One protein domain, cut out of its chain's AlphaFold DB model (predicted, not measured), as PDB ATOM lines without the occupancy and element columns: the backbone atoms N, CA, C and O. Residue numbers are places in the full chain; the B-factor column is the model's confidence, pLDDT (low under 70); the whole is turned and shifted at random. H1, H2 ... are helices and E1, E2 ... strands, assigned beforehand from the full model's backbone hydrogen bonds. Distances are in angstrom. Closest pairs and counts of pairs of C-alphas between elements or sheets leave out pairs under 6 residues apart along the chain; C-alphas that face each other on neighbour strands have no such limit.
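AT A GLANCE: This is residues 456 to 579 of the 579 residues of an uncharacterized protein of Tieghemostelium lacteum (UniProt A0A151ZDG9). One long helix, H3, runs through the middle of the domain, with a small three-stranded sheet on one side of it and a corner of two helices, H1 and H2, crossing it on the other. H1 and H2 form an L, a long loop of residues 488 to 517 swings out from H2 and returns to the sheet, and residues 573 to 579, the last turn of H3 and the tail, stick out. The printed part has 124 residues, with three named helices and three named strands in the order H1 H2 E1 E2 E3 H3. The antiparallel sheet has the order E1 - E2 - E3 and the class is mixed, helices and strands. The whole is compact, with a radius of gyration of the C-alphas of 13.9 A, and rounded, spanning 36 by 34 by 33 A.

HOW THE PARTS SIT: H1, residues 456 to 473, and H2, residues 476 to 487, touch only at the corner by their tight link, about perpendicular at 90 degrees; the closest C-alphas are those of Phe 471 and Leu 477, 4.9 A apart. E1, residues 518 to 523, and E2, residues 527 to 532, form an antiparallel hairpin at 147 degrees, with N 519 and O 531 2.8 A apart, within hydrogen-bond range. E2 and E3, residues 538 to 542, form another antiparallel hairpin at 152 degrees, with N 530 and O 539 2.8 A apart. The three strands are a meander, each the antiparallel neighbour of the one before, and the sheet is only just strongly twisted, its C-alphas up to 4.0 A off the best plane. H3, residues 557 to 576, only grazes the sheet with its residues 563 to 572; the closest C-alphas of E3 and H3 are those of Ala 541 and Ile 564, 7.1 A apart. H3 touches H1 with residues 562 to 567 alone, about perpendicular at 77 degrees, closest at the C-alphas of Val 464 and Tyr 567, 5.9 A. H3 touches H2 with residues 562 to 566 alone, only just about perpendicular at 71 degrees, closest at the C-alphas of Leu 480 and Leu 565, 6.9 A. H1 and H2 are not on the sheet; H1 and E3 are only just apart, 8.4 A at their closest. Every O i to N i+4 pair is within hydrogen-bond range in H1 and H3, and 7 of 8 are in H2.

IN THESE COORDINATES: H1 begins at C-alpha 456 (133.487, 138.818, 121.581) and is 26.3 A long from first to last C-alpha; H2 is 16.8 A. E1, E2 and E3 are 13.7, 16.3 and 13.9 A, E1 beginning at C-alpha 518 (133.315, 138.812, 146.652). H3 is 28.9 A and ends at C-alpha 576 (121.417, 150.278, 134.624).

THE WHOLE: The C-alphas farthest apart are those of Asn 496 and Lys 579, 42.6 A, and the printed part has no cut. The links from H2 to E1 and from E3 to H3 are long, with 30 and 14 residues. Mean pLDDT of the printed part is 78.5, and it is under 70 at residues 456 to 458, 486 to 499, 525, 548 to 552 and 578 to 579.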
ATOM      1  N   ASN A 456     134.106 138.027 120.513       58.44
ATOM      2  CA  ASN A 456     133.487 138.818 121.581       58.44
ATOM      3  C   ASN A 456     134.437 139.174 122.737       58.44
ATOM      4  O   ASN A 456     134.293 140.243 123.319       58.44
ATOM      5  N   MET A 457     135.429 138.333 123.060       57.22
ATOM      6  CA  MET A 457     136.392 138.655 124.125       57.22
ATOM      7  C   MET A 457     137.396 139.721 123.682       57.22
ATOM      8  O   MET A 457     137.753 140.581 124.475       57.22
ATOM      9  N   VAL A 458     137.794 139.724 122.404       59.59
ATOM     10  CA  VAL A 458     138.706 140.748 121.860       59.59
ATOM     11  C   VAL A 458     138.075 142.139 121.930       59.59
ATOM     12  O   VAL A 458     138.743 143.100 122.304       59.59
ATOM     13  N   LYS A 459     136.778 142.241 121.615       70.12
ATOM     14  CA  LYS A 459     136.041 143.506 121.674       70.12
ATOM     15  C   LYS A 459     135.937 144.041 123.108       70.12
ATOM     16  O   LYS A 459     136.233 145.206 123.340       70.12
ATOM     17  N   ILE A 460     135.599 143.170 124.061       72.94
ATOM     18  CA  ILE A 460     135.478 143.520 125.485       72.94
ATOM     19  C   ILE A 460     136.815 143.998 126.060       72.94
ATOM     20  O   ILE A 460     136.847 144.984 126.788       72.94
ATOM     21  N   THR A 461     137.925 143.336 125.729       78.56
ATOM     22  CA  THR A 461     139.233 143.725 126.268       78.56
ATOM     23  C   THR A 461     139.674 145.099 125.771       78.56
ATOM     24  O   THR A 461     140.131 145.901 126.579       78.56
ATOM     25  N   LYS A 462     139.443 145.416 124.491       85.19
ATOM     26  CA  LYS A 462     139.736 146.751 123.954       85.19
ATOM     27  C   LYS A 462     138.864 147.840 124.590       85.19
ATOM     28  O   LYS A 462     139.375 148.885 124.965       85.19
ATOM     29  N   GLU A 463     137.567 147.581 124.778       88.19
ATOM     30  CA  GLU A 463     136.667 148.515 125.476       88.19
ATOM     31  C   GLU A 463     137.125 148.792 126.918       88.19
ATOM     32  O   GLU A 463     137.008 149.917 127.400       88.19
ATOM     33  N   VAL A 464     137.672 147.784 127.608       88.88
ATOM     34  CA  VAL A 464     138.244 147.948 128.952       88.88
ATOM     35  C   VAL A 464     139.545 148.752 128.913       88.88
ATOM     36  O   VAL A 464     139.713 149.632 129.751       88.88
ATOM     37  N   GLU A 465     140.443 148.489 127.964       89.69
ATOM     38  CA  GLU A 465     141.695 149.244 127.783       89.69
ATOM     39  C   GLU A 465     141.428 150.730 127.503       89.69
ATOM     40  O   GLU A 465     141.977 151.599 128.187       89.69
ATOM     41  N   ASP A 466     140.518 151.022 126.571       91.44
ATOM     42  CA  ASP A 466     140.111 152.389 126.230       91.44
ATOM     43  C   ASP A 466     139.466 153.089 127.443       91.44
ATOM     44  O   ASP A 466     139.745 154.258 127.735       91.44
ATOM     45  N   ALA A 467     138.637 152.367 128.206       91.56
ATOM     46  CA  ALA A 467     138.008 152.895 129.413       91.56
ATOM     47  C   ALA A 467     138.997 153.119 130.564       91.56
ATOM     48  O   ALA A 467     138.804 154.059 131.331       91.56
ATOM     49  N   ILE A 468     140.054 152.309 130.692       91.25
ATOM     50  CA  ILE A 468     141.124 152.549 131.672       91.25
ATOM     51  C   ILE A 468     141.787 153.892 131.381       91.25
ATOM     52  O   ILE A 468     141.870 154.716 132.287       91.25
ATOM     53  N   ALA A 469     142.191 154.145 130.133       91.38
ATOM     54  CA  ALA A 469     142.830 155.408 129.762       91.38
ATOM     55  C   ALA A 469     141.917 156.618 130.035       91.38
ATOM     56  O   ALA A 469     142.370 157.651 130.533       91.38
ATOM     57  N   LEU A 470     140.615 156.482 129.757       93.12
ATOM     58  CA  LEU A 470     139.628 157.519 130.057       93.12
ATOM     59  C   LEU A 470     139.467 157.745 131.568       93.12
ATOM     60  O   LEU A 470     139.513 158.889 132.015       93.12
ATOM     61  N   PHE A 471     139.325 156.669 132.349       92.75
ATOM     62  CA  PHE A 471     139.114 156.741 133.799       92.75
ATOM     63  C   PHE A 471     140.367 157.216 134.545       92.75
ATOM     64  O   PHE A 471     140.271 157.788 135.629       92.75
ATOM     65  N   GLU A 472     141.559 156.966 134.003       92.38
ATOM     66  CA  GLU A 472     142.801 157.554 134.512       92.38
ATOM     67  C   GLU A 472     142.824 159.062 134.279       92.38
ATOM     68  O   GLU A 472     143.169 159.816 135.188       92.38
ATOM     69  N   LYS A 473     142.415 159.505 133.086       93.81
ATOM     70  CA  LYS A 473     142.402 160.922 132.718       93.81
ATOM     71  C   LYS A 473     141.392 161.738 133.526       93.81
ATOM     72  O   LYS A 473     141.685 162.883 133.858       93.81
ATOM     73  N   ASP A 474     140.215 161.183 133.811       92.75
ATOM     74  CA  ASP A 474     139.137 161.886 134.525       92.75
ATOM     75  C   ASP A 474     139.149 161.679 136.053       92.75
ATOM     76  O   ASP A 474     138.318 162.248 136.757       92.75
ATOM     77  N   GLY A 475     140.094 160.887 136.574       92.75
ATOM     78  CA  GLY A 475     140.232 160.597 138.003       92.75
ATOM     79  C   GLY A 475     139.318 159.483 138.528       92.75
ATOM     80  O   GLY A 475     139.549 158.994 139.634       92.75
ATOM     81  N   THR A 476     138.359 158.987 137.739       90.19
ATOM     82  CA  THR A 476     137.443 157.900 138.135       90.19
ATOM     83  C   THR A 476     138.200 156.645 138.565       90.19
ATOM     84  O   THR A 476     137.771 155.935 139.480       90.19
ATOM     85  N   LEU A 477     139.332 156.335 137.925       91.62
ATOM     86  CA  LEU A 477     140.114 155.159 138.294       91.62
ATOM     87  C   LEU A 477     140.768 155.324 139.665       91.62
ATOM     88  O   LEU A 477     140.828 154.351 140.415       91.62
ATOM     89  N   ASN A 478     141.216 156.533 140.007       88.00
ATOM     90  CA  ASN A 478     141.782 156.818 141.322       88.00
ATOM     91  C   ASN A 478     140.711 156.651 142.402       88.00
ATOM     92  O   ASN A 478     140.957 155.932 143.366       88.00
ATOM     93  N   ASP A 479     139.494 157.152 142.176       87.69
ATOM     94  CA  ASP A 479     138.360 156.958 143.089       87.69
ATOM     95  C   ASP A 479     138.016 155.475 143.291       87.69
ATOM     96  O   ASP A 479     137.716 155.025 144.401       87.69
ATOM     97  N   LEU A 480     138.025 154.686 142.210       84.62
ATOM     98  CA  LEU A 480     137.772 153.242 142.273       84.62
ATOM     99  C   LEU A 480     138.885 152.512 143.033       84.62
ATOM    100  O   LEU A 480     138.599 151.626 143.843       84.62
ATOM    101  N   MET A 481     140.142 152.889 142.795       84.94
ATOM    102  CA  MET A 481     141.309 152.327 143.471       84.94
ATOM    103  C   MET A 481     141.368 152.732 144.950       84.94
ATOM    104  O   MET A 481     141.726 151.904 145.783       84.94
ATOM    105  N   GLU A 482     140.966 153.950 145.309       84.81
ATOM    106  CA  GLU A 482     140.896 154.427 146.695       84.81
ATOM    107  C   GLU A 482     139.765 153.734 147.467       84.81
ATOM    108  O   GLU A 482     139.970 153.244 148.582       84.81
ATOM    109  N   LYS A 483     138.586 153.572 146.852       78.69
ATOM    110  CA  LYS A 483     137.493 152.742 147.401       78.69
ATOM    111  C   LYS A 483     137.929 151.291 147.607       78.69
ATOM    112  O   LYS A 483     137.533 150.651 148.579       78.69
ATOM    113  N   TYR A 484     138.775 150.774 146.718       74.69
ATOM    114  CA  TYR A 484     139.388 149.458 146.871       74.69
ATOM    115  C   TYR A 484     140.399 149.425 148.033       74.69
ATOM    116  O   TYR A 484     140.313 148.546 148.889       74.69
ATOM    117  N   GLN A 485     141.312 150.394 148.133       72.19
ATOM    118  CA  GLN A 485     142.348 150.435 149.176       72.19
ATOM    119  C   GLN A 485     141.786 150.680 150.583       72.19
ATOM    120  O   GLN A 485     142.201 150.008 151.527       72.19
ATOM    121  N   SER A 486     140.807 151.575 150.726       66.12
ATOM    122  CA  SER A 486     140.137 151.874 152.004       66.12
ATOM    123  C   SER A 486     139.379 150.670 152.577       66.12
ATOM    124  O   SER A 486     139.254 150.518 153.792       66.12
ATOM    125  N   SER A 487     138.933 149.759 151.709       59.69
ATOM    126  CA  SER A 487     138.259 148.520 152.097       59.69
ATOM    127  C   SER A 487     139.193 147.394 152.546       59.69
ATOM    128  O   SER A 487     138.763 146.481 153.252       59.69
ATOM    129  N   ALA A 488     140.482 147.465 152.197       59.03
ATOM    130  CA  ALA A 488     141.494 146.457 152.514       59.03
ATOM    131  C   ALA A 488     142.012 146.567 153.964       59.03
ATOM    132  O   ALA A 488     143.195 146.342 154.244       59.03
ATOM    133  N   SER A 489     141.133 146.907 154.910       50.44
ATOM    134  CA  SER A 489     141.462 147.012 156.330       50.44
ATOM    135  C   SER A 489     141.708 145.620 156.926       50.44
ATOM    136  O   SER A 489     140.810 144.978 157.463       50.44
ATOM    137  N   LYS A 490     142.949 145.132 156.765       52.91
ATOM    138  CA  LYS A 490     143.730 144.257 157.677       52.91
ATOM    139  C   LYS A 490     144.879 143.510 156.992       52.91
ATOM    140  O   LYS A 490     145.648 142.846 157.678       52.91
ATOM    141  N   THR A 491     145.073 143.632 155.680       51.94
ATOM    142  CA  THR A 491     146.229 143.006 155.016       51.94
ATOM    143  C   THR A 491     146.851 144.000 154.046       51.94
ATOM    144  O   THR A 491     146.385 144.149 152.919       51.94
ATOM    145  N   LYS A 492     147.895 144.715 154.496       55.09
ATOM    146  CA  LYS A 492     148.721 145.546 153.607       55.09
ATOM    147  C   LYS A 492     149.192 144.669 152.446       55.09
ATOM    148  O   LYS A 492     149.762 143.602 152.667       55.09
ATOM    149  N   LEU A 493     148.930 145.109 151.219       52.84
ATOM    150  CA  LEU A 493     149.486 144.492 150.020       52.84
ATOM    151  C   LEU A 493     151.014 144.554 150.120       52.84
ATOM    152  O   LEU A 493     151.596 145.636 150.083       52.84
ATOM    153  N   LEU A 494     151.663 143.399 150.257       53.69
ATOM    154  CA  LEU A 494     153.093 143.293 150.004       53.69
ATOM    155  C   LEU A 494     153.278 143.444 148.491       53.69
ATOM    156  O   LEU A 494     152.843 142.595 147.714       53.69
ATOM    157  N   PHE A 495     153.885 144.558 148.080       50.66
ATOM    158  CA  PHE A 495     154.030 144.984 146.683       50.66
ATOM    159  C   PHE A 495     154.870 144.032 145.805       50.66
ATOM    160  O   PHE A 495     154.950 144.247 144.600       50.66
ATOM    161  N   ASN A 496     155.439 142.960 146.372       49.62
ATOM    162  CA  ASN A 496     156.446 142.121 145.717       49.62
ATOM    163  C   ASN A 496     156.083 140.635 145.532       49.62
ATOM    164  O   ASN A 496     156.955 139.860 145.147       49.62
ATOM    165  N   GLU A 497     154.832 140.201 145.731       49.66
ATOM    166  CA  GLU A 497     154.466 138.791 145.495       49.66
ATOM    167  C   GLU A 497     153.588 138.549 144.253       49.66
ATOM    168  O   GLU A 497     152.726 139.337 143.866       49.66
ATOM    169  N   LYS A 498     153.867 137.416 143.599       54.28
ATOM    170  CA  LYS A 498     153.499 137.030 142.230       54.28
ATOM    171  C   LYS A 498     151.996 137.147 141.884       54.28
ATOM    172  O   LYS A 498     151.147 136.439 142.418       54.28
ATOM    173  N   THR A 499     151.741 138.010 140.894       66.94
ATOM    174  CA  THR A 499     150.803 137.998 139.740       66.94
ATOM    175  C   THR A 499     149.318 137.609 139.855       66.94
ATOM    176  O   THR A 499     148.597 137.910 138.900       66.94
ATOM    177  N   ASN A 500     148.805 137.018 140.936       78.06
ATOM    178  CA  ASN A 500     147.384 136.637 141.017       78.06
ATOM    179  C   ASN A 500     146.573 137.577 141.924       78.06
ATOM    180  O   ASN A 500     146.975 137.883 143.047       78.06
ATOM    181  N   VAL A 501     145.392 137.999 141.465       83.06
ATOM    182  CA  VAL A 501     144.453 138.817 142.248       83.06
ATOM    183  C   VAL A 501     143.286 137.941 142.706       83.06
ATOM    184  O   VAL A 501     142.740 137.164 141.930       83.06
ATOM    185  N   SER A 502     142.906 138.024 143.983       82.88
ATOM    186  CA  SER A 502     141.793 137.242 144.543       82.88
ATOM    187  C   SER A 502     140.480 138.037 144.509       82.88
ATOM    188  O   SER A 502     140.498 139.204 144.901       82.88
ATOM    189  N   PRO A 503     139.327 137.421 144.159       83.88
ATOM    190  CA  PRO A 503     138.006 138.051 144.267       83.88
ATOM    191  C   PRO A 503     137.700 138.650 145.645       83.88
ATOM    192  O   PRO A 503     137.063 139.695 145.730       83.88
ATOM    193  N   LYS A 504     138.228 138.039 146.719       82.81
ATOM    194  CA  LYS A 504     138.038 138.496 148.110       82.81
ATOM    195  C   LYS A 504     138.583 139.894 148.383       82.81
ATOM    196  O   LYS A 504     138.324 140.440 149.447       82.81
ATOM    197  N   ARG A 505     139.345 140.457 147.445       77.56
ATOM    198  CA  ARG A 505     139.898 141.806 147.546       77.56
ATOM    199  C   ARG A 505     138.935 142.888 147.056       77.56
ATOM    200  O   ARG A 505     139.158 144.048 147.354       77.56
ATOM    201  N   PHE A 506     137.883 142.535 146.322       82.81
ATOM    202  CA  PHE A 506     136.956 143.509 145.745       82.81
ATOM    203  C   PHE A 506     135.692 143.623 146.595       82.81
ATOM    204  O   PHE A 506     135.050 142.609 146.888       82.81
ATOM    205  N   LEU A 507     135.313 144.852 146.953       82.12
ATOM    206  CA  LEU A 507     134.003 145.148 147.528       82.12
ATOM    207  C   LEU A 507     132.895 144.979 146.494       82.12
ATOM    208  O   LEU A 507     133.067 145.259 145.309       82.12
ATOM    209  N   CYS A 508     131.725 144.571 146.966       82.56
ATOM    210  CA  CYS A 508     130.545 144.487 146.134       82.56
ATOM    211  C   CYS A 508     129.924 145.860 145.884       82.56
ATOM    212  O   CYS A 508     129.242 146.419 146.733       82.56
ATOM    213  N   HIS A 509     130.044 146.344 144.652       77.81
ATOM    214  CA  HIS A 509     129.369 147.554 144.173       77.81
ATOM    215  C   HIS A 509     128.049 147.279 143.435       77.81
ATOM    216  O   HIS A 509     127.470 148.204 142.855       77.81
ATOM    217  N   LEU A 510     127.579 146.025 143.417       77.62
ATOM    218  CA  LEU A 510     126.342 145.632 142.725       77.62
ATOM    219  C   LEU A 510     125.087 146.222 143.381       77.62
ATOM    220  O   LEU A 510     124.095 146.439 142.694       77.62
ATOM    221  N   THR A 511     125.141 146.527 144.676       75.62
ATOM    222  CA  THR A 511     124.091 147.233 145.416       75.62
ATOM    223  C   THR A 511     124.689 148.436 146.137       75.62
ATOM    224  O   THR A 511     125.817 148.375 146.633       75.62
ATOM    225  N   GLN A 512     123.958 149.554 146.176       79.19
ATOM    226  CA  GLN A 512     124.361 150.700 146.995       79.19
ATOM    227  C   GLN A 512     124.393 150.274 148.473       79.19
ATOM    228  O   GLN A 512     123.481 149.598 148.942       79.19
ATOM    229  N   GLY A 513     125.468 150.619 149.185       77.44
ATOM    230  CA  GLY A 513     125.624 150.329 150.615       77.44
ATOM    231  C   GLY A 513     126.168 148.941 150.980       77.44
ATOM    232  O   GLY A 513     126.340 148.662 152.165       77.44
ATOM    233  N   CYS A 514     126.489 148.059 150.023       81.56
ATOM    234  CA  CYS A 514     127.113 146.775 150.360       81.56
ATOM    235  C   CYS A 514     128.616 146.933 150.641       81.56
ATOM    236  O   CYS A 514     129.402 147.238 149.751       81.56
ATOM    237  N   SER A 515     129.026 146.668 151.881       83.12
ATOM    238  CA  SER A 515     130.426 146.732 152.335       83.12
ATOM    239  C   SER A 515     131.118 145.365 152.398       83.12
ATOM    240  O   SER A 515     132.185 145.226 152.993       83.12
ATOM    241  N   LYS A 516     130.512 144.323 151.813       87.88
ATOM    242  CA  LYS A 516     131.051 142.954 151.813       87.88
ATOM    243  C   LYS A 516     131.817 142.654 150.527       87.88
ATOM    244  O   LYS A 516     131.524 143.221 149.475       87.88
ATOM    245  N   THR A 517     132.780 141.740 150.604       86.31
ATOM    246  CA  THR A 517     133.641 141.369 149.474       86.31
ATOM    247  C   THR A 517     133.028 140.260 148.616       86.31
ATOM    248  O   THR A 517     131.980 139.687 148.941       86.31
ATOM    249  N   PHE A 518     133.663 139.963 147.482       86.81
ATOM    250  CA  PHE A 518     133.315 138.812 146.652       86.81
ATOM    251  C   PHE A 518     134.049 137.533 147.079       86.81
ATOM    252  O   PHE A 518     135.263 137.513 147.243       86.81
ATOM    253  N   GLN A 519     133.349 136.403 147.128       88.12
ATOM    254  CA  GLN A 519     133.957 135.075 147.166       88.12
ATOM    255  C   GLN A 519     134.104 134.488 145.763       88.12
ATOM    256  O   GLN A 519     133.265 134.680 144.881       88.12
ATOM    257  N   SER A 520     135.177 133.716 145.575       81.94
ATOM    258  CA  SER A 520     135.312 132.831 144.419       81.94
ATOM    259  C   SER A 520     134.258 131.733 144.523       81.94
ATOM    260  O   SER A 520     134.257 131.006 145.510       81.94
ATOM    261  N   ASN A 521     133.396 131.596 143.517       77.06
ATOM    262  CA  ASN A 521     132.385 130.538 143.494       77.06
ATOM    263  C   ASN A 521     132.823 129.375 142.591       77.06
ATOM    264  O   ASN A 521     133.186 128.307 143.074       77.06
ATOM    265  N   ARG A 522     132.852 129.602 141.271       72.69
ATOM    266  CA  ARG A 522     133.261 128.615 140.259       72.69
ATOM    267  C   ARG A 522     134.157 129.260 139.206       72.69
ATOM    268  O   ARG A 522     133.924 130.401 138.802       72.69
ATOM    269  N   ASN A 523     135.156 128.513 138.751       71.88
ATOM    270  CA  ASN A 523     135.946 128.868 137.578       71.88
ATOM    271  C   ASN A 523     135.385 128.100 136.383       71.88
ATOM    272  O   ASN A 523     135.142 126.901 136.495       71.88
ATOM    273  N   SER A 524     135.206 128.783 135.261       74.44
ATOM    274  CA  SER A 524     135.243 128.141 133.944       74.44
ATOM    275  C   SER A 524     136.618 128.396 133.320       74.44
ATOM    276  O   SER A 524     137.387 129.195 133.861       74.44
ATOM    277  N   ASP A 525     136.916 127.772 132.181       69.81
ATOM    278  CA  ASP A 525     138.218 127.916 131.511       69.81
ATOM    279  C   ASP A 525     138.540 129.367 131.102       69.81
ATOM    280  O   ASP A 525     139.708 129.723 130.962       69.81
ATOM    281  N   LEU A 526     137.521 130.227 130.946       79.44
ATOM    282  CA  LEU A 526     137.675 131.606 130.456       79.44
ATOM    283  C   LEU A 526     137.090 132.684 131.379       79.44
ATOM    284  O   LEU A 526     137.462 133.849 131.253       79.44
ATOM    285  N   ILE A 527     136.192 132.335 132.307       82.88
ATOM    286  CA  ILE A 527     135.464 133.299 133.150       82.88
ATOM    287  C   ILE A 527     135.564 132.912 134.626       82.88
ATOM    288  O   ILE A 527     135.323 131.763 135.017       82.88
ATOM    289  N   LYS A 528     135.852 133.909 135.464       85.56
ATOM    290  CA  LYS A 528     135.811 133.832 136.923       85.56
ATOM    291  C   LYS A 528     134.446 134.297 137.433       85.56
ATOM    292  O   LYS A 528     134.117 135.475 137.301       85.56
ATOM    293  N   HIS A 529     133.670 133.405 138.055       85.44
ATOM    294  CA  HIS A 529     132.417 133.778 138.721       85.44
ATOM    295  C   HIS A 529     132.657 134.138 140.192       85.44
ATOM    296  O   HIS A 529     133.285 133.393 140.952       85.44
ATOM    297  N   MET A 530     132.106 135.276 140.591       90.81
ATOM    298  CA  MET A 530     132.263 135.904 141.895       90.81
ATOM    299  C   MET A 530     130.888 136.098 142.539       90.81
ATOM    300  O   MET A 530     129.967 136.576 141.878       90.81
ATOM    301  N   LYS A 531     130.732 135.743 143.817       90.81
ATOM    302  CA  LYS A 531     129.487 135.943 144.583       90.81
ATOM    303  C   LYS A 531     129.746 136.893 145.743       90.81
ATOM    304  O   LYS A 531     130.675 136.653 146.505       90.81
ATOM    305  N   CYS A 532     128.963 137.955 145.890       89.06
ATOM    306  CA  CYS A 532     129.085 138.838 147.049       89.06
ATOM    307  C   CYS A 532     128.651 138.110 148.330       89.06
ATOM    308  O   CYS A 532     127.573 137.518 148.359       89.06
ATOM    309  N   GLU A 533     129.451 138.198 149.397       87.25
ATOM    310  CA  GLU A 533     129.107 137.628 150.711       87.25
ATOM    311  C   GLU A 533     127.912 138.326 151.377       87.25
ATOM    312  O   GLU A 533     127.192 137.703 152.147       87.25
ATOM    313  N   GLY A 534     127.707 139.615 151.097       89.12
ATOM    314  CA  GLY A 534     126.645 140.417 151.706       89.12
ATOM    315  C   GLY A 534     125.307 140.274 150.996       89.12
ATOM    316  O   GLY A 534     124.343 139.802 151.581       89.12
ATOM    317  N   CYS A 535     125.238 140.694 149.731       87.69
ATOM    318  CA  CYS A 535     123.975 140.721 148.986       87.69
ATOM    319  C   CYS A 535     123.685 139.438 148.191       87.69
ATOM    320  O   CYS A 535     122.637 139.334 147.562       87.69
ATOM    321  N   GLY A 536     124.616 138.480 148.143       86.31
ATOM    322  CA  GLY A 536     124.443 137.223 147.409       86.31
ATOM    323  C   GLY A 536     124.451 137.342 145.879       86.31
ATOM    324  O   GLY A 536     124.413 136.310 145.209       86.31
ATOM    325  N   LEU A 537     124.532 138.558 145.321       85.88
ATOM    326  CA  LEU A 537     124.556 138.794 143.878       85.88
ATOM    327  C   LEU A 537     125.857 138.312 143.230       85.88
ATOM    328  O   LEU A 537     126.926 138.283 143.850       85.88
ATOM    329  N   PHE A 538     125.752 137.974 141.947       84.81
ATOM    330  CA  PHE A 538     126.851 137.443 141.153       84.81
ATOM    331  C   PHE A 538     127.434 138.489 140.204       84.81
ATOM    332  O   PHE A 538     126.711 139.218 139.521       84.81
ATOM    333  N   ALA A 539     128.758 138.490 140.122       86.31
ATOM    334  CA  ALA A 539     129.532 139.126 139.070       86.31
ATOM    335  C   ALA A 539     130.386 138.067 138.366       86.31
ATOM    336  O   ALA A 539     130.706 137.015 138.921       86.31
ATOM    337  N   SER A 540     130.770 138.341 137.132       85.94
ATOM    338  CA  SER A 540     131.679 137.500 136.360       85.94
ATOM    339  C   SER A 540     132.677 138.399 135.670       85.94
ATOM    340  O   SER A 540     132.260 139.455 135.226       85.94
ATOM    341  N   ALA A 541     133.938 137.998 135.566       86.31
ATOM    342  CA  ALA A 541     134.946 138.711 134.785       86.31
ATOM    343  C   ALA A 541     135.885 137.706 134.092       86.31
ATOM    344  O   ALA A 541     135.997 136.569 134.569       86.31
ATOM    345  N   PRO A 542     136.542 138.079 132.979       88.00
ATOM    346  CA  PRO A 542     137.517 137.225 132.309       88.00
ATOM    347  C   PRO A 542     138.576 136.688 133.276       88.00
ATOM    348  O   PRO A 542     139.132 137.424 134.095       88.00
ATOM    349  N   LEU A 543     138.854 135.386 133.192       83.62
ATOM    350  CA  LEU A 543     139.783 134.695 134.089       83.62
ATOM    351  C   LEU A 543     141.199 135.286 133.995       83.62
ATOM    352  O   LEU A 543     141.903 135.376 134.998       83.62
ATOM    353  N   GLU A 544     141.593 135.743 132.808       84.94
ATOM    354  CA  GLU A 544     142.903 136.344 132.539       84.94
ATOM    355  C   GLU A 544     143.187 137.619 133.344       84.94
ATOM    356  O   GLU A 544     144.346 137.891 133.647       84.94
ATOM    357  N   TYR A 545     142.160 138.344 133.798       87.94
ATOM    358  CA  TYR A 545     142.361 139.506 134.670       87.94
ATOM    359  C   TYR A 545     142.807 139.108 136.086       87.94
ATOM    360  O   TYR A 545     143.378 139.921 136.807       87.94
ATOM    361  N   PHE A 546     142.596 137.852 136.496       83.94
ATOM    362  CA  PHE A 546     142.941 137.367 137.837       83.94
ATOM    363  C   PHE A 546     144.281 136.635 137.895       83.94
ATOM    364  O   PHE A 546     144.859 136.562 138.979       83.94
ATOM    365  N   TYR A 547     144.785 136.089 136.780       81.75
ATOM    366  CA  TYR A 547     145.920 135.157 136.791       81.75
ATOM    367  C   TYR A 547     147.109 135.604 135.925       81.75
ATOM    368  O   TYR A 547     146.955 136.299 134.927       81.75
ATOM    369  N   GLY A 548     148.328 135.236 136.335       61.41
ATOM    370  CA  GLY A 548     149.628 135.587 135.724       61.41
ATOM    371  C   GLY A 548     149.941 135.073 134.319       61.41
ATOM    372  O   GLY A 548     151.015 135.374 133.816       61.41
ATOM    373  N   ASN A 549     149.054 134.301 133.694       56.31
ATOM    374  CA  ASN A 549     149.420 133.439 132.561       56.31
ATOM    375  C   ASN A 549     148.683 133.793 131.251       56.31
ATOM    376  O   ASN A 549     148.577 132.949 130.363       56.31
ATOM    377  N   GLY A 550     148.114 135.001 131.156       57.50
ATOM    378  CA  GLY A 550     147.237 135.430 130.059       57.50
ATOM    379  C   GLY A 550     147.943 136.123 128.886       57.50
ATOM    380  O   GLY A 550     149.112 136.483 128.964       57.50
ATOM    381  N   LYS A 551     147.197 136.323 127.790       60.97
ATOM    382  CA  LYS A 551     147.622 137.023 126.557       60.97
ATOM    383  C   LYS A 551     147.795 138.538 126.726       60.97
ATOM    384  O   LYS A 551     148.331 139.177 125.826       60.97
ATOM    385  N   LEU A 552     147.319 139.091 127.837       65.50
ATOM    386  CA  LEU A 552     147.460 140.498 128.185       65.50
ATOM    387  C   LEU A 552     148.793 140.706 128.898       65.50
ATOM    388  O   LEU A 552     149.082 139.991 129.858       65.50
ATOM    389  N   ASP A 553     149.586 141.684 128.451       72.12
ATOM    390  CA  ASP A 553     150.899 142.018 129.029       72.12
ATOM    391  C   ASP A 553     150.762 142.767 130.372       72.12
ATOM    392  O   ASP A 553     151.379 143.802 130.604       72.12
ATOM    393  N   ILE A 554     149.902 142.264 131.263       74.88
ATOM    394  CA  ILE A 554     149.607 142.853 132.569       74.88
ATOM    395  C   ILE A 554     150.531 142.217 133.606       74.88
ATOM    396  O   ILE A 554     150.302 141.092 134.077       74.88
ATOM    397  N   LYS A 555     151.586 142.944 133.967       72.88
ATOM    398  CA  LYS A 555     152.711 142.408 134.746       72.88
ATOM    399  C   LYS A 555     152.473 142.498 136.245       72.88
ATOM    400  O   LYS A 555     152.999 141.674 136.996       72.88
ATOM    401  N   THR A 556     151.648 143.442 136.693       81.94
ATOM    402  CA  THR A 556     151.493 143.745 138.121       81.94
ATOM    403  C   THR A 556     150.088 143.457 138.651       81.94
ATOM    404  O   THR A 556     149.087 143.509 137.938       81.94
ATOM    405  N   ALA A 557     149.989 143.168 139.953       79.19
ATOM    406  CA  ALA A 557     148.697 143.014 140.628       79.19
ATOM    407  C   ALA A 557     147.873 144.318 140.625       79.19
ATOM    408  O   ALA A 557     146.642 144.266 140.599       79.19
ATOM    409  N   ASN A 558     148.541 145.478 140.616       83.69
ATOM    410  CA  ASN A 558     147.886 146.784 140.549       83.69
ATOM    411  C   ASN A 558     147.193 146.990 139.208       83.69
ATOM    412  O   ASN A 558     146.014 147.333 139.185       83.69
ATOM    413  N   GLU A 559     147.880 146.720 138.101       86.12
ATOM    414  CA  GLU A 559     147.262 146.812 136.780       86.12
ATOM    415  C   GLU A 559     146.078 145.847 136.667       86.12
ATOM    416  O   GLU A 559     144.991 146.259 136.284       86.12
ATOM    417  N   LYS A 560     146.205 144.598 137.128       86.88
ATOM    418  CA  LYS A 560     145.077 143.643 137.144       86.88
ATOM    419  C   LYS A 560     143.869 144.150 137.919       86.88
ATOM    420  O   LYS A 560     142.730 143.983 137.491       86.88
ATOM    421  N   THR A 561     144.126 144.792 139.053       88.38
ATOM    422  CA  THR A 561     143.080 145.400 139.876       88.38
ATOM    423  C   THR A 561     142.348 146.493 139.093       88.38
ATOM    424  O   THR A 561     141.118 146.497 139.093       88.38
ATOM    425  N   LYS A 562     143.073 147.343 138.348       90.75
ATOM    426  CA  LYS A 562     142.477 148.360 137.465       90.75
ATOM    427  C   LYS A 562     141.539 147.732 136.429       90.75
ATOM    428  O   LYS A 562     140.384 148.139 136.341       90.75
ATOM    429  N   TYR A 563     141.992 146.695 135.720       91.31
ATOM    430  CA  TYR A 563     141.179 146.001 134.709       91.31
ATOM    431  C   TYR A 563     139.888 145.426 135.295       91.31
ATOM    432  O   TYR A 563     138.811 145.623 134.732       91.31
ATOM    433  N   ILE A 564     139.969 144.756 136.448       90.62
ATOM    434  CA  ILE A 564     138.790 144.172 137.100       90.62
ATOM    435  C   ILE A 564     137.806 145.272 137.522       90.62
ATOM    436  O   ILE A 564     136.609 145.149 137.256       90.62
ATOM    437  N   LEU A 565     138.289 146.359 138.134       89.81
ATOM    438  CA  LEU A 565     137.438 147.463 138.593       89.81
ATOM    439  C   LEU A 565     136.727 148.167 137.431       89.81
ATOM    440  O   LEU A 565     135.511 148.365 137.495       89.81
ATOM    441  N   VAL A 566     137.452 148.491 136.357       91.12
ATOM    442  CA  VAL A 566     136.877 149.135 135.165       91.12
ATOM    443  C   VAL A 566     135.860 148.219 134.496       91.12
ATOM    444  O   VAL A 566     134.724 148.635 134.259       91.12
ATOM    445  N   TYR A 567     136.210 146.949 134.282       90.81
ATOM    446  CA  TYR A 567     135.307 145.968 133.685       90.81
ATOM    447  C   TYR A 567     133.992 145.853 134.469       90.81
ATOM    448  O   TYR A 567     132.898 145.920 133.897       90.81
ATOM    449  N   MET A 568     134.069 145.731 135.797       86.69
ATOM    450  CA  MET A 568     132.862 145.612 136.611       86.69
ATOM    451  C   MET A 568     132.062 146.923 136.686       86.69
ATOM    452  O   MET A 568     130.847 146.872 136.900       86.69
ATOM    453  N   HIS A 569     132.704 148.084 136.534       87.38
ATOM    454  CA  HIS A 569     132.028 149.382 136.476       87.38
ATOM    455  C   HIS A 569     131.248 149.554 135.163       87.38
ATOM    456  O   HIS A 569     130.071 149.921 135.191       87.38
ATOM    457  N   LEU A 570     131.863 149.225 134.022       85.62
ATOM    458  CA  LEU A 570     131.208 149.254 132.708       85.62
ATOM    459  C   LEU A 570     129.997 148.315 132.663       85.62
ATOM    460  O   LEU A 570     128.913 148.707 132.223       85.62
ATOM    461  N   HIS A 571     130.138 147.102 133.203       82.19
ATOM    462  CA  HIS A 571     129.036 146.141 133.265       82.19
ATOM    463  C   HIS A 571     127.852 146.619 134.108       82.19
ATOM    464  O   HIS A 571     126.707 146.308 133.775       82.19
ATOM    465  N   LYS A 572     128.106 147.369 135.187       82.00
ATOM    466  CA  LYS A 572     127.044 147.969 135.999       82.00
ATOM    467  C   LYS A 572     126.289 149.039 135.208       82.00
ATOM    468  O   LYS A 572     125.075 148.927 135.077       82.00
ATOM    469  N   LYS A 573     127.006 149.989 134.592       80.19
ATOM    470  CA  LYS A 573     126.401 151.047 133.758       80.19
ATOM    471  C   LYS A 573     125.533 150.479 132.632       80.19
ATOM    472  O   LYS A 573     124.456 151.000 132.375       80.19
ATOM    473  N   ASN A 574     125.970 149.398 131.986       75.50
ATOM    474  CA  ASN A 574     125.188 148.764 130.924       75.50
ATOM    475  C   ASN A 574     123.920 148.076 131.448       75.50
ATOM    476  O   ASN A 574     122.900 148.115 130.771       75.50
ATOM    477  N   LYS A 575     123.942 147.486 132.652       74.06
ATOM    478  CA  LYS A 575     122.726 146.936 133.277       74.06
ATOM    479  C   LYS A 575     121.740 148.027 133.686       74.06
ATOM    480  O   LYS A 575     120.543 147.831 133.519       74.06
ATOM    481  N   ASP A 576     122.245 149.149 134.188       71.69
ATOM    482  CA  ASP A 576     121.417 150.278 134.624       71.69
ATOM    483  C   ASP A 576     120.791 151.039 133.439       71.69
ATOM    484  O   ASP A 576     119.791 151.709 133.630       71.69
ATOM    485  N   LYS A 577     121.339 150.914 132.218       70.38
ATOM    486  CA  LYS A 577     120.747 151.458 130.977       70.38
ATOM    487  C   LYS A 577     119.667 150.573 130.343       70.38
ATOM    488  O   LYS A 577     118.962 151.030 129.453       70.38
ATOM    489  N   VAL A 578     119.625 149.290 130.709       55.75
ATOM    490  CA  VAL A 578     118.682 148.294 130.159       55.75
ATOM    491  C   VAL A 578     117.439 148.150 131.048       55.75
ATOM    492  O   VAL A 578     116.443 147.568 130.626       55.75
ATOM    493  N   LYS A 579     117.500 148.675 132.273       47.41
ATOM    494  CA  LYS A 579     116.351 148.886 133.155       47.41
ATOM    495  C   LYS A 579     115.818 150.294 132.963       47.41
ATOM    496  O   LYS A 579     114.594 150.448 133.147       47.41
TER     497      LYS A 579